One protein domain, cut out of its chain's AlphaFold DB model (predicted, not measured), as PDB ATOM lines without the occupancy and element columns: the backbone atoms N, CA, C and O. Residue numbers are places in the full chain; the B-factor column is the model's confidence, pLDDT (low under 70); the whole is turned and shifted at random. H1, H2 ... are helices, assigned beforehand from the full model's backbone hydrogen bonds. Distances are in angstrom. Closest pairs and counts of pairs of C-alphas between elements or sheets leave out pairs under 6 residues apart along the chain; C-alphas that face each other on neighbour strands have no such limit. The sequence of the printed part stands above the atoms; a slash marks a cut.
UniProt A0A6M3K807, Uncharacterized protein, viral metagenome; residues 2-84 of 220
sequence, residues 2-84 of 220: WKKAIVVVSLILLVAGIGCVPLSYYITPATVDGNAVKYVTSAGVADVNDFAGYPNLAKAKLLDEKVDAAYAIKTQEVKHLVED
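Overview. This is residues 2 to 84 of the 220 residues of an uncharacterized protein of viral metagenome (UniProt A0A6M3K807). Two long helices, H1 and H4, meet at their ends in a wide V, while short H2 packs on H4 and tiny H3 on H2. Residues 2 to 21 and 75 to 84 stick out at opposite ends. The 83 printed residues, all helix in class, hold H1, H2, H3 and H4 in that order, extended, with a radius of gyration of the C-alphas of 21.0 A and spans of 79 by 26 by 15 A.

Arrangement. Start at H1, residues 2 to 27; it touches H4, residues 57 to 84, only at their ends, C-alphas 25 and 57 being closest at 5.6 A. They run the same way at 38 degrees, only just a steep tilt. H2, residues 34 to 42, touches H4 at residues 63 to 70 alone, closest at C-alphas 40 and 70, 5.4 A. H3, residues 48 to 51, touches H2, closest at C-alphas 41 and 48, 6.5 A. Every O i to N i+4 pair is within hydrogen-bond range in H2 and H4, and 20 of 22 in H1; H3 is too short for one.

Along the chain. Find C-alpha 2 at (155.973, 115.638, 181.883); H1 runs 36.5 A, with a kink of 34 degrees near residue 21. H4 runs 40.8 A to C-alpha 84 at (156.445, 189.220, 153.950).

Size, cuts and confidence. C-alphas 2 and 84 are farthest apart, 78.7 A. The printed part has no cut and no long link; pLDDT is under 70 at residues 2 and 14 to 25.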
ATOM      1  N   TRP A   2     154.894 114.826 182.480       59.38
ATOM      2  CA  TRP A   2     155.973 115.638 181.883       59.38
ATOM      3  C   TRP A   2     155.556 116.548 180.706       59.38
ATOM      4  O   TRP A   2     155.913 117.721 180.669       59.38
ATOM      5  N   LYS A   3     154.732 116.051 179.770       70.25
ATOM      6  CA  LYS A   3     154.281 116.838 178.603       70.25
ATOM      7  C   LYS A   3     153.438 118.067 178.979       70.25
ATOM      8  O   LYS A   3     153.533 119.087 178.312       70.25
ATOM      9  N   LYS A   4     152.652 117.998 180.063       72.88
ATOM     10  CA  LYS A   4     151.847 119.135 180.550       72.88
ATOM     11  C   LYS A   4     152.719 120.189 181.247       72.88
ATOM     12  O   LYS A   4     152.469 121.375 181.080       72.88
ATOM     13  N   ALA A   5     153.771 119.766 181.951       73.75
ATOM     14  CA  ALA A   5     154.727 120.676 182.584       73.75
ATOM     15  C   ALA A   5     155.529 121.491 181.553       73.75
ATOM     16  O   ALA A   5     155.700 122.692 181.733       73.75
ATOM     17  N   ILE A   6     155.938 120.877 180.435       80.88
ATOM     18  CA  ILE A   6     156.647 121.581 179.348       80.88
ATOM     19  C   ILE A   6     155.773 122.684 178.732       80.88
ATOM     20  O   ILE A   6     156.256 123.789 178.510       80.88
ATOM     21  N   VAL A   7     154.482 122.418 178.503       79.75
ATOM     22  CA  VAL A   7     153.557 123.412 177.926       79.75
ATOM     23  C   VAL A   7     153.342 124.592 178.876       79.75
ATOM     24  O   VAL A   7     153.378 125.737 178.438       79.75
ATOM     25  N   VAL A   8     153.182 124.336 180.177       79.25
ATOM     26  CA  VAL A   8     152.995 125.402 181.175       79.25
ATOM     27  C   VAL A   8     154.258 126.257 181.325       79.25
ATOM     28  O   VAL A   8     154.164 127.480 181.323       79.25
ATOM     29  N   VAL A   9     155.444 125.643 181.378       78.50
ATOM     30  CA  VAL A   9     156.720 126.379 181.457       78.50
ATOM     31  C   VAL A   9     156.970 127.196 180.187       78.50
ATOM     32  O   VAL A   9     157.380 128.352 180.272       78.50
ATOM     33  N   SER A  10     156.669 126.640 179.009       76.06
ATOM     34  CA  SER A  10     156.791 127.363 177.741       76.06
ATOM     35  C   SER A  10     155.835 128.557 177.667       76.06
ATOM     36  O   SER A  10     156.259 129.621 177.230       76.06
ATOM     37  N   LEU A  11     154.595 128.422 178.152       75.38
ATOM     38  CA  LEU A  11     153.623 129.519 178.195       75.38
ATOM     39  C   LEU A  11     154.075 130.646 179.138       75.38
ATOM     40  O   LEU A  11     153.989 131.815 178.776       75.38
ATOM     41  N   ILE A  12     154.609 130.303 180.315       73.19
ATOM     42  CA  ILE A  12     155.142 131.282 181.276       73.19
ATOM     43  C   ILE A  12     156.340 132.032 180.680       73.19
ATOM     44  O   ILE A  12     156.405 133.253 180.790       73.19
ATOM     45  N   LEU A  13     157.256 131.330 180.004       72.56
ATOM     46  CA  LEU A  13     158.398 131.955 179.327       72.56
ATOM     47  C   LEU A  13     157.968 132.859 178.162       72.56
ATOM     48  O   LEU A  13     158.584 133.899 177.947       72.56
ATOM     49  N   LEU A  14     156.900 132.507 177.441       68.69
ATOM     50  CA  LEU A  14     156.355 133.320 176.348       68.69
ATOM     51  C   LEU A  14     155.707 134.609 176.877       68.69
ATOM     52  O   LEU A  14     155.970 135.690 176.358       68.69
ATOM     53  N   VAL A  15     154.927 134.513 177.959       65.06
ATOM     54  CA  VAL A  15     154.321 135.679 178.626       65.06
ATOM     55  C   VAL A  15     155.393 136.576 179.256       65.06
ATOM     56  O   VAL A  15     155.331 137.796 179.108       65.06
ATOM     57  N   ALA A  16     156.417 135.992 179.886       61.84
ATOM     58  CA  ALA A  16     157.559 136.738 180.413       61.84
ATOM     59  C   ALA A  16     158.362 137.424 179.291       61.84
ATOM     60  O   ALA A  16     158.731 138.586 179.426       61.84
ATOM     61  N   GLY A  17     158.571 136.748 178.157       59.59
ATOM     62  CA  GLY A  17     159.281 137.297 177.000       59.59
ATOM     63  C   GLY A  17     158.566 138.477 176.334       59.59
ATOM     64  O   GLY A  17     159.220 139.444 175.949       59.59
ATOM     65  N   ILE A  18     157.230 138.445 176.249       60.47
ATOM     66  CA  ILE A  18     156.432 139.538 175.665       60.47
ATOM     67  C   ILE A  18     156.406 140.769 176.591       60.47
ATOM     68  O   ILE A  18     156.416 141.899 176.107       60.47
ATOM     69  N   GLY A  19     156.436 140.576 177.915       54.59
ATOM     70  CA  GLY A  19     156.448 141.670 178.894       54.59
ATOM     71  C   GLY A  19     157.774 142.436 178.988       54.59
ATOM     72  O   GLY A  19     157.778 143.610 179.355       54.59
ATOM     73  N   CYS A  20     158.900 141.817 178.618       60.72
ATOM     74  CA  CYS A  20     160.225 142.435 178.723       60.72
ATOM     75  C   CYS A  20     160.454 143.597 177.742       60.72
ATOM     76  O   CYS A  20     161.191 144.523 178.069       60.72
ATOM     77  N   VAL A  21     159.836 143.574 176.556       61.03
ATOM     78  CA  VAL A  21     160.033 144.595 175.506       61.03
ATOM     79  C   VAL A  21     159.400 145.953 175.854       61.03
ATOM     80  O   VAL A  21     160.097 146.964 175.788       61.03
ATOM     81  N   PRO A  22     158.115 146.044 176.251       64.12
ATOM     82  CA  PRO A  22     157.552 147.317 176.690       64.12
ATOM     83  C   PRO A  22     158.185 147.780 178.003       64.12
ATOM     84  O   PRO A  22     158.404 148.973 178.175       64.12
ATOM     85  N   LEU A  23     158.545 146.865 178.910       64.69
ATOM     86  CA  LEU A  23     159.202 147.249 180.156       64.69
ATOM     87  C   LEU A  23     160.590 147.847 179.893       64.69
ATOM     88  O   LEU A  23     160.895 148.905 180.442       64.69
ATOM     89  N   SER A  24     161.391 147.238 179.006       68.19
ATOM     90  CA  SER A  24     162.711 147.761 178.627       68.19
ATOM     91  C   SER A  24     162.612 149.181 178.072       68.19
ATOM     92  O   SER A  24     163.429 150.028 178.414       68.19
ATOM     93  N   TYR A  25     161.564 149.489 177.312       66.50
ATOM     94  CA  TYR A  25     161.333 150.824 176.767       66.50
ATOM     95  C   TYR A  25     161.177 151.919 177.844       66.50
ATOM     96  O   TYR A  25     161.657 153.039 177.664       66.50
ATOM     97  N   TYR A  26     160.558 151.601 178.986       70.50
ATOM     98  CA  TYR A  26     160.349 152.558 180.082       70.50
ATOM     99  C   TYR A  26     161.493 152.603 181.099       70.50
ATOM    100  O   TYR A  26     161.675 153.630 181.755       70.50
ATOM    101  N   ILE A  27     162.251 151.513 181.239       72.19
ATOM    102  CA  ILE A  27     163.316 151.389 182.249       72.19
ATOM    103  C   ILE A  27     164.721 151.586 181.675       72.19
ATOM    104  O   ILE A  27     165.665 151.725 182.446       72.19
ATOM    105  N   THR A  28     164.885 151.584 180.347       76.00
ATOM    106  CA  THR A  28     166.196 151.811 179.725       76.00
ATOM    107  C   THR A  28     166.531 153.299 179.793       76.00
ATOM    108  O   THR A  28     165.797 154.095 179.197       76.00
ATOM    109  N   PRO A  29     167.619 153.690 180.481       78.75
ATOM    110  CA  PRO A  29     168.036 155.081 180.548       78.75
ATOM    111  C   PRO A  29     168.439 155.581 179.161       78.75
ATOM    112  O   PRO A  29     169.180 154.913 178.440       78.75
ATOM    113  N   ALA A  30     167.978 156.772 178.803       82.75
ATOM    114  CA  ALA A  30     168.384 157.466 177.586       82.75
ATOM    115  C   ALA A  30     168.543 158.953 177.898       82.75
ATOM    116  O   ALA A  30     167.796 159.493 178.707       82.75
ATOM    117  N   THR A  31     169.520 159.618 177.291       84.25
ATOM    118  CA  THR A  31     169.788 161.037 177.548       84.25
ATOM    119  C   THR A  31     168.746 161.931 176.882       84.25
ATOM    120  O   THR A  31     168.388 161.713 175.728       84.25
ATOM    121  N   VAL A  32     168.307 162.968 177.593       84.44
ATOM    122  CA  VAL A  32     167.397 164.009 177.093       84.44
ATOM    123  C   VAL A  32     168.191 165.312 177.024       84.44
ATOM    124  O   VAL A  32     168.688 165.781 178.048       84.44
ATOM    125  N   ASP A  33     168.350 165.880 175.827       87.06
ATOM    126  CA  ASP A  33     169.091 167.131 175.630       87.06
ATOM    127  C   ASP A  33     168.221 168.342 176.012       87.06
ATOM    128  O   ASP A  33     167.129 168.549 175.478       87.06
ATOM    129  N   GLY A  34     168.714 169.175 176.932       85.56
ATOM    130  CA  GLY A  34     167.999 170.362 177.402       85.56
ATOM    131  C   GLY A  34     167.795 171.445 176.333       85.56
ATOM    132  O   GLY A  34     166.829 172.203 176.414       85.56
ATOM    133  N   ASN A  35     168.658 171.525 175.320       88.56
ATOM    134  CA  ASN A  35     168.488 172.440 174.191       88.56
ATOM    135  C   ASN A  35     167.367 171.973 173.265       88.56
ATOM    136  O   ASN A  35     166.575 172.799 172.815       88.56
ATOM    137  N   ALA A  36     167.260 170.664 173.028       86.94
ATOM    138  CA  ALA A  36     166.161 170.092 172.258       86.94
ATOM    139  C   ALA A  36     164.818 170.296 172.978       86.94
ATOM    140  O   ALA A  36     163.854 170.721 172.346       86.94
ATOM    141  N   VAL A  37     164.771 170.124 174.307       88.44
ATOM    142  CA  VAL A  37     163.573 170.438 175.111       88.44
ATOM    143  C   VAL A  37     163.191 171.916 174.973       88.44
ATOM    144  O   VAL A  37     162.057 172.233 174.629       88.44
ATOM    145  N   LYS A  38     164.143 172.845 175.142       89.31
ATOM    146  CA  LYS A  38     163.885 174.282 174.926       89.31
ATOM    147  C   LYS A  38     163.393 174.576 173.509       89.31
ATOM    148  O   LYS A  38     162.520 175.423 173.332       89.31
ATOM    149  N   TYR A  39     163.945 173.894 172.508       84.94
ATOM    150  CA  TYR A  39     163.564 174.070 171.113       84.94
ATOM    151  C   TYR A  39     162.096 173.694 170.884       84.94
ATOM    152  O   TYR A  39     161.346 174.521 170.360       84.94
ATOM    153  N   VAL A  40     161.662 172.521 171.355       88.12
ATOM    154  CA  VAL A  40     160.268 172.064 171.206       88.12
ATOM    155  C   VAL A  40     159.282 172.866 172.052       88.12
ATOM    156  O   VAL A  40     158.182 173.157 171.584       88.12
ATOM    157  N   THR A  41     159.680 173.307 173.249       88.31
ATOM    158  CA  THR A  41     158.845 174.182 174.086       88.31
ATOM    159  C   THR A  41     158.703 175.573 173.470       88.31
ATOM    160  O   THR A  41     157.606 176.119 173.449       88.31
ATOM    161  N   SER A  42     159.774 176.141 172.897       85.44
ATOM    162  CA  SER A  42     159.707 177.446 172.214       85.44
ATOM    163  C   SER A  42     158.800 177.435 170.982       85.44
ATOM    164  O   SER A  42     158.209 178.453 170.650       85.44
ATOM    165  N   ALA A  43     158.683 176.282 170.319       79.69
ATOM    166  CA  ALA A  43     157.776 176.074 169.196       79.69
ATOM    167  C   ALA A  43     156.342 175.706 169.639       79.69
ATOM    168  O   ALA A  43     155.481 175.499 168.790       79.69
ATOM    169  N   GLY A  44     156.078 175.603 170.950       86.38
ATOM    170  CA  GLY A  44     154.753 175.313 171.504       86.38
ATOM    171  C   GLY A  44     154.264 173.875 171.301       86.38
ATOM    172  O   GLY A  44     153.071 173.618 171.429       86.38
ATOM    173  N   VAL A  45     155.154 172.931 170.971       88.75
ATOM    174  CA  VAL A  45     154.767 171.558 170.581       88.75
ATOM    175  C   VAL A  45     154.775 170.561 171.745       88.75
ATOM    176  O   VAL A  45     154.214 169.464 171.630       88.75
ATOM    177  N   ALA A  46     155.424 170.929 172.853       88.75
ATOM    178  CA  ALA A  46     155.520 170.145 174.081       88.75
ATOM    179  C   ALA A  46     155.738 171.049 175.307       88.75
ATOM    180  O   ALA A  46     156.311 172.138 175.191       88.75
ATOM    181  N   ASP A  47     155.331 170.574 176.484       87.62
ATOM    182  CA  ASP A  47     155.606 171.222 177.768       87.62
ATOM    183  C   ASP A  47     156.956 170.735 178.326       87.62
ATOM    184  O   ASP A  47     157.392 169.609 178.085       87.62
ATOM    185  N   VAL A  48     157.641 171.571 179.109       85.06
ATOM    186  CA  VAL A  48     158.875 171.177 179.812       85.06
ATOM    187  C   VAL A  48     158.606 170.012 180.773       85.06
ATOM    188  O   VAL A  48     159.461 169.145 180.971       85.06
ATOM    189  N   ASN A  49     157.400 169.965 181.344       87.38
ATOM    190  CA  ASN A  49     156.970 168.926 182.270       87.38
ATOM    191  C   ASN A  49     156.814 167.550 181.605       87.38
ATOM    192  O   ASN A  49     156.973 166.543 182.295       87.38
ATOM    193  N   ASP A  50     156.607 167.484 180.283       83.44
ATOM    194  CA  ASP A  50     156.491 166.216 179.540       83.44
ATOM    195  C   ASP A  50     157.788 165.388 179.612       83.44
ATOM    196  O   ASP A  50     157.781 164.157 179.503       83.44
ATOM    197  N   PHE A  51     158.918 166.057 179.862       85.94
ATOM    198  CA  PHE A  51     160.242 165.443 179.943       85.94
ATOM    199  C   PHE A  51     160.772 165.325 181.382       85.94
ATOM    200  O   PHE A  51     161.825 164.720 181.599       85.94
ATOM    201  N   ALA A  52     160.043 165.826 182.387       79.44
ATOM    202  CA  ALA A  52     160.471 165.823 183.786       79.44
ATOM    203  C   ALA A  52     160.522 164.406 184.399       79.44
ATOM    204  O   ALA A  52     159.717 163.531 184.081       79.44
ATOM    205  N   GLY A  53     161.473 164.152 185.305       80.12
ATOM    206  CA  GLY A  53     161.647 162.858 185.987       80.12
ATOM    207  C   GLY A  53     162.683 161.939 185.325       80.12
ATOM    208  O   GLY A  53     163.582 162.413 184.638       80.12
ATOM    209  N   TYR A  54     162.576 160.620 185.536       76.50
ATOM    210  CA  TYR A  54     163.579 159.657 185.049       76.50
ATOM    211  C   TYR A  54     163.705 159.705 183.514       76.50
ATOM    212  O   TYR A  54     162.677 159.584 182.833       76.50
ATOM    213  N   PRO A  55     164.918 159.905 182.966       82.12
ATOM    214  CA  PRO A  55     165.136 159.985 181.530       82.12
ATOM    215  C   PRO A  55     165.254 158.567 180.952       82.12
ATOM    216  O   PRO A  55     166.142 157.798 181.319       82.12
ATOM    217  N   ASN A  56     164.320 158.201 180.076       83.75
ATOM    218  CA  ASN A  56     164.213 156.865 179.493       83.75
ATOM    219  C   ASN A  56     164.019 156.915 177.973       83.75
ATOM    220  O   ASN A  56     163.762 157.974 177.393       83.75
ATOM    221  N   LEU A  57     164.126 155.753 177.327       82.69
ATOM    222  CA  LEU A  57     163.994 155.625 175.875       82.69
ATOM    223  C   LEU A  57     162.643 156.143 175.353       82.69
ATOM    224  O   LEU A  57     162.592 156.731 174.274       82.69
ATOM    225  N   ALA A  58     161.570 155.989 176.133       82.06
ATOM    226  CA  ALA A  58     160.255 156.534 175.804       82.06
ATOM    227  C   ALA A  58     160.256 158.052 175.624       82.06
ATOM    228  O   ALA A  58     159.765 158.562 174.617       82.06
ATOM    229  N   LYS A  59     160.854 158.768 176.575       83.81
ATOM    230  CA  LYS A  59     160.970 160.226 176.525       83.81
ATOM    231  C   LYS A  59     161.933 160.700 175.451       83.81
ATOM    232  O   LYS A  59     161.676 161.727 174.840       83.81
ATOM    233  N   ALA A  60     163.011 159.958 175.203       85.62
ATOM    234  CA  ALA A  60     163.940 160.282 174.125       85.62
ATOM    235  C   ALA A  60     163.251 160.215 172.751       85.62
ATOM    236  O   ALA A  60     163.398 161.139 171.961       85.62
ATOM    237  N   LYS A  61     162.434 159.182 172.490       86.12
ATOM    238  CA  LYS A  61     161.650 159.097 171.245       86.12
ATOM    239  C   LYS A  61     160.548 160.144 171.154       86.12
ATOM    240  O   LYS A  61     160.322 160.690 170.084       86.12
ATOM    241  N   LEU A  62     159.877 160.434 172.270       87.56
ATOM    242  CA  LEU A  62     158.907 161.524 172.306       87.56
ATOM    243  C   LEU A  62     159.584 162.854 171.953       87.56
ATOM    244  O   LEU A  62     159.043 163.624 171.172       87.56
ATOM    245  N   LEU A  63     160.772 163.118 172.503       89.75
ATOM    246  CA  LEU A  63     161.524 164.328 172.191       89.75
ATOM    247  C   LEU A  63     161.895 164.391 170.706       89.75
ATOM    248  O   LEU A  63     161.716 165.442 170.105       89.75
ATOM    249  N   ASP A  64     162.353 163.282 170.123       89.62
ATOM    250  CA  ASP A  64     162.684 163.160 168.696       89.62
ATOM    251  C   ASP A  64     161.493 163.550 167.798       89.62
ATOM    252  O   ASP A  64     161.578 164.491 167.011       89.62
ATOM    253  N   GLU A  65     160.322 162.947 168.029       91.31
ATOM    254  CA  GLU A  65     159.087 163.260 167.293       91.31
ATOM    255  C   GLU A  65     158.672 164.735 167.449       91.31
ATOM    256  O   GLU A  65     158.238 165.399 166.501       91.31
ATOM    257  N   LYS A  66     158.815 165.286 168.660       90.69
ATOM    258  CA  LYS A  66     158.473 166.686 168.940       90.69
ATOM    259  C   LYS A  66     159.456 167.663 168.305       90.69
ATOM    260  O   LYS A  66     159.036 168.759 167.931       90.69
ATOM    261  N   VAL A  67     160.730 167.295 168.172       91.50
ATOM    262  CA  VAL A  67     161.745 168.097 167.476       91.50
ATOM    263  C   VAL A  67     161.409 168.202 165.992       91.50
ATOM    264  O   VAL A  67     161.427 169.315 165.466       91.50
ATOM    265  N   ASP A  68     161.003 167.105 165.350       91.25
ATOM    266  CA  ASP A  68     160.571 167.120 163.947       91.25
ATOM    267  C   ASP A  68     159.352 168.026 163.731       91.25
ATOM    268  O   ASP A  68     159.326 168.864 162.822       91.25
ATOM    269  N   ALA A  69     158.356 167.929 164.612       89.44
ATOM    270  CA  ALA A  69     157.178 168.788 164.556       89.44
ATOM    271  C   ALA A  69     157.525 170.273 164.801       89.44
ATOM    272  O   ALA A  69     157.035 171.153 164.090       89.44
ATOM    273  N   ALA A  70     158.417 170.563 165.754       87.06
ATOM    274  CA  ALA A  70     158.910 171.918 166.013       87.06
ATOM    275  C   ALA A  70     159.672 172.497 164.816       87.06
ATOM    276  O   ALA A  70     159.502 173.672 164.479       87.06
ATOM    277  N   TYR A  71     160.478 171.672 164.146       88.25
ATOM    278  CA  TYR A  71     161.200 172.058 162.942       88.25
ATOM    279  C   TYR A  71     160.247 172.401 161.792       88.25
ATOM    280  O   TYR A  71     160.438 173.418 161.117       88.25
ATOM    281  N   ALA A  72     159.189 171.609 161.593       89.06
ATOM    282  CA  ALA A  72     158.182 171.875 160.569       89.06
ATOM    283  C   ALA A  72     157.477 173.227 160.787       89.06
ATOM    284  O   ALA A  72     157.368 174.013 159.841       89.06
ATOM    285  N   ILE A  73     157.079 173.534 162.028       87.56
ATOM    286  CA  ILE A  73     156.430 174.807 162.390       87.56
ATOM    287  C   ILE A  73     157.374 175.988 162.144       87.56
ATOM    288  O   ILE A  73     157.022 176.920 161.422       87.56
ATOM    289  N   LYS A  74     158.606 175.933 162.670       80.94
ATOM    290  CA  LYS A  74     159.579 177.023 162.481       80.94
ATOM    291  C   LYS A  74     159.947 177.228 161.015       80.94
ATOM    292  O   LYS A  74     160.160 178.355 160.582       80.94
ATOM    293  N   THR A  75     159.994 176.157 160.228       85.00
ATOM    294  CA  THR A  75     160.239 176.262 158.785       85.00
ATOM    295  C   THR A  75     159.099 176.991 158.070       85.00
ATOM    296  O   THR A  75     159.359 177.768 157.153       85.00
ATOM    297  N   GLN A  76     157.844 176.771 158.471       87.38
ATOM    298  CA  GLN A  76     156.701 177.519 157.935       87.38
ATOM    299  C   GLN A  76     156.740 178.992 158.350       87.38
ATOM    300  O   GLN A  76     156.563 179.861 157.504       87.38
ATOM    301  N   GLU A  77     157.052 179.279 159.613       81.56
ATOM    302  CA  GLU A  77     157.206 180.650 160.110       81.56
ATOM    303  C   GLU A  77     158.278 181.422 159.326       81.56
ATOM    304  O   GLU A  77     158.027 182.524 158.843       81.56
ATOM    305  N   VAL A  78     159.447 180.813 159.100       83.56
ATOM    306  CA  VAL A  78     160.511 181.420 158.285       83.56
ATOM    307  C   VAL A  78     160.049 181.662 156.848       83.56
ATOM    308  O   VAL A  78     160.374 182.702 156.280       83.56
ATOM    309  N   LYS A  79     159.282 180.742 156.247       84.50
ATOM    310  CA  LYS A  79     158.723 180.956 154.902       84.50
ATOM    311  C   LYS A  79     157.804 182.172 154.864       84.50
ATOM    312  O   LYS A  79     157.969 182.992 153.970       84.50
ATOM    313  N   HIS A  80     156.922 182.323 155.848       81.56
ATOM    314  CA  HIS A  80     156.049 183.493 155.942       81.56
ATOM    315  C   HIS A  80     156.839 184.792 156.118       81.56
ATOM    316  O   HIS A  80     156.595 185.750 155.396       81.56
ATOM    317  N   LEU A  81     157.865 184.809 156.974       78.94
ATOM    318  CA  LEU A  81     158.735 185.983 157.128       78.94
ATOM    319  C   LEU A  81     159.477 186.340 155.830       78.94
ATOM    320  O   LEU A  81     159.647 187.515 155.508       78.94
ATOM    321  N   VAL A  82     159.922 185.337 155.069       81.12
ATOM    322  CA  VAL A  82     160.556 185.547 153.759       81.12
ATOM    323  C   VAL A  82     159.548 186.083 152.738       81.12
ATOM    324  O   VAL A  82     159.893 186.973 151.960       81.12
ATOM    325  N   GLU A  83     158.319 185.568 152.727       84.06
ATOM    326  CA  GLU A  83     157.229 186.063 151.880       84.06
ATOM    327  C   GLU A  83     156.893 187.523 152.203       84.06
ATOM    328  O   GLU A  83     156.883 188.351 151.290       84.06
ATOM    329  N   ASP A  84     156.723 187.860 153.482       82.12
ATOM    330  CA  ASP A  84     156.445 189.220 153.950       82.12
ATOM    331  C   ASP A  84     157.568 190.188 153.564       82.12
ATOM    332  O   ASP A  84     157.316 191.242 152.975       82.12
TER     333      ASP A  84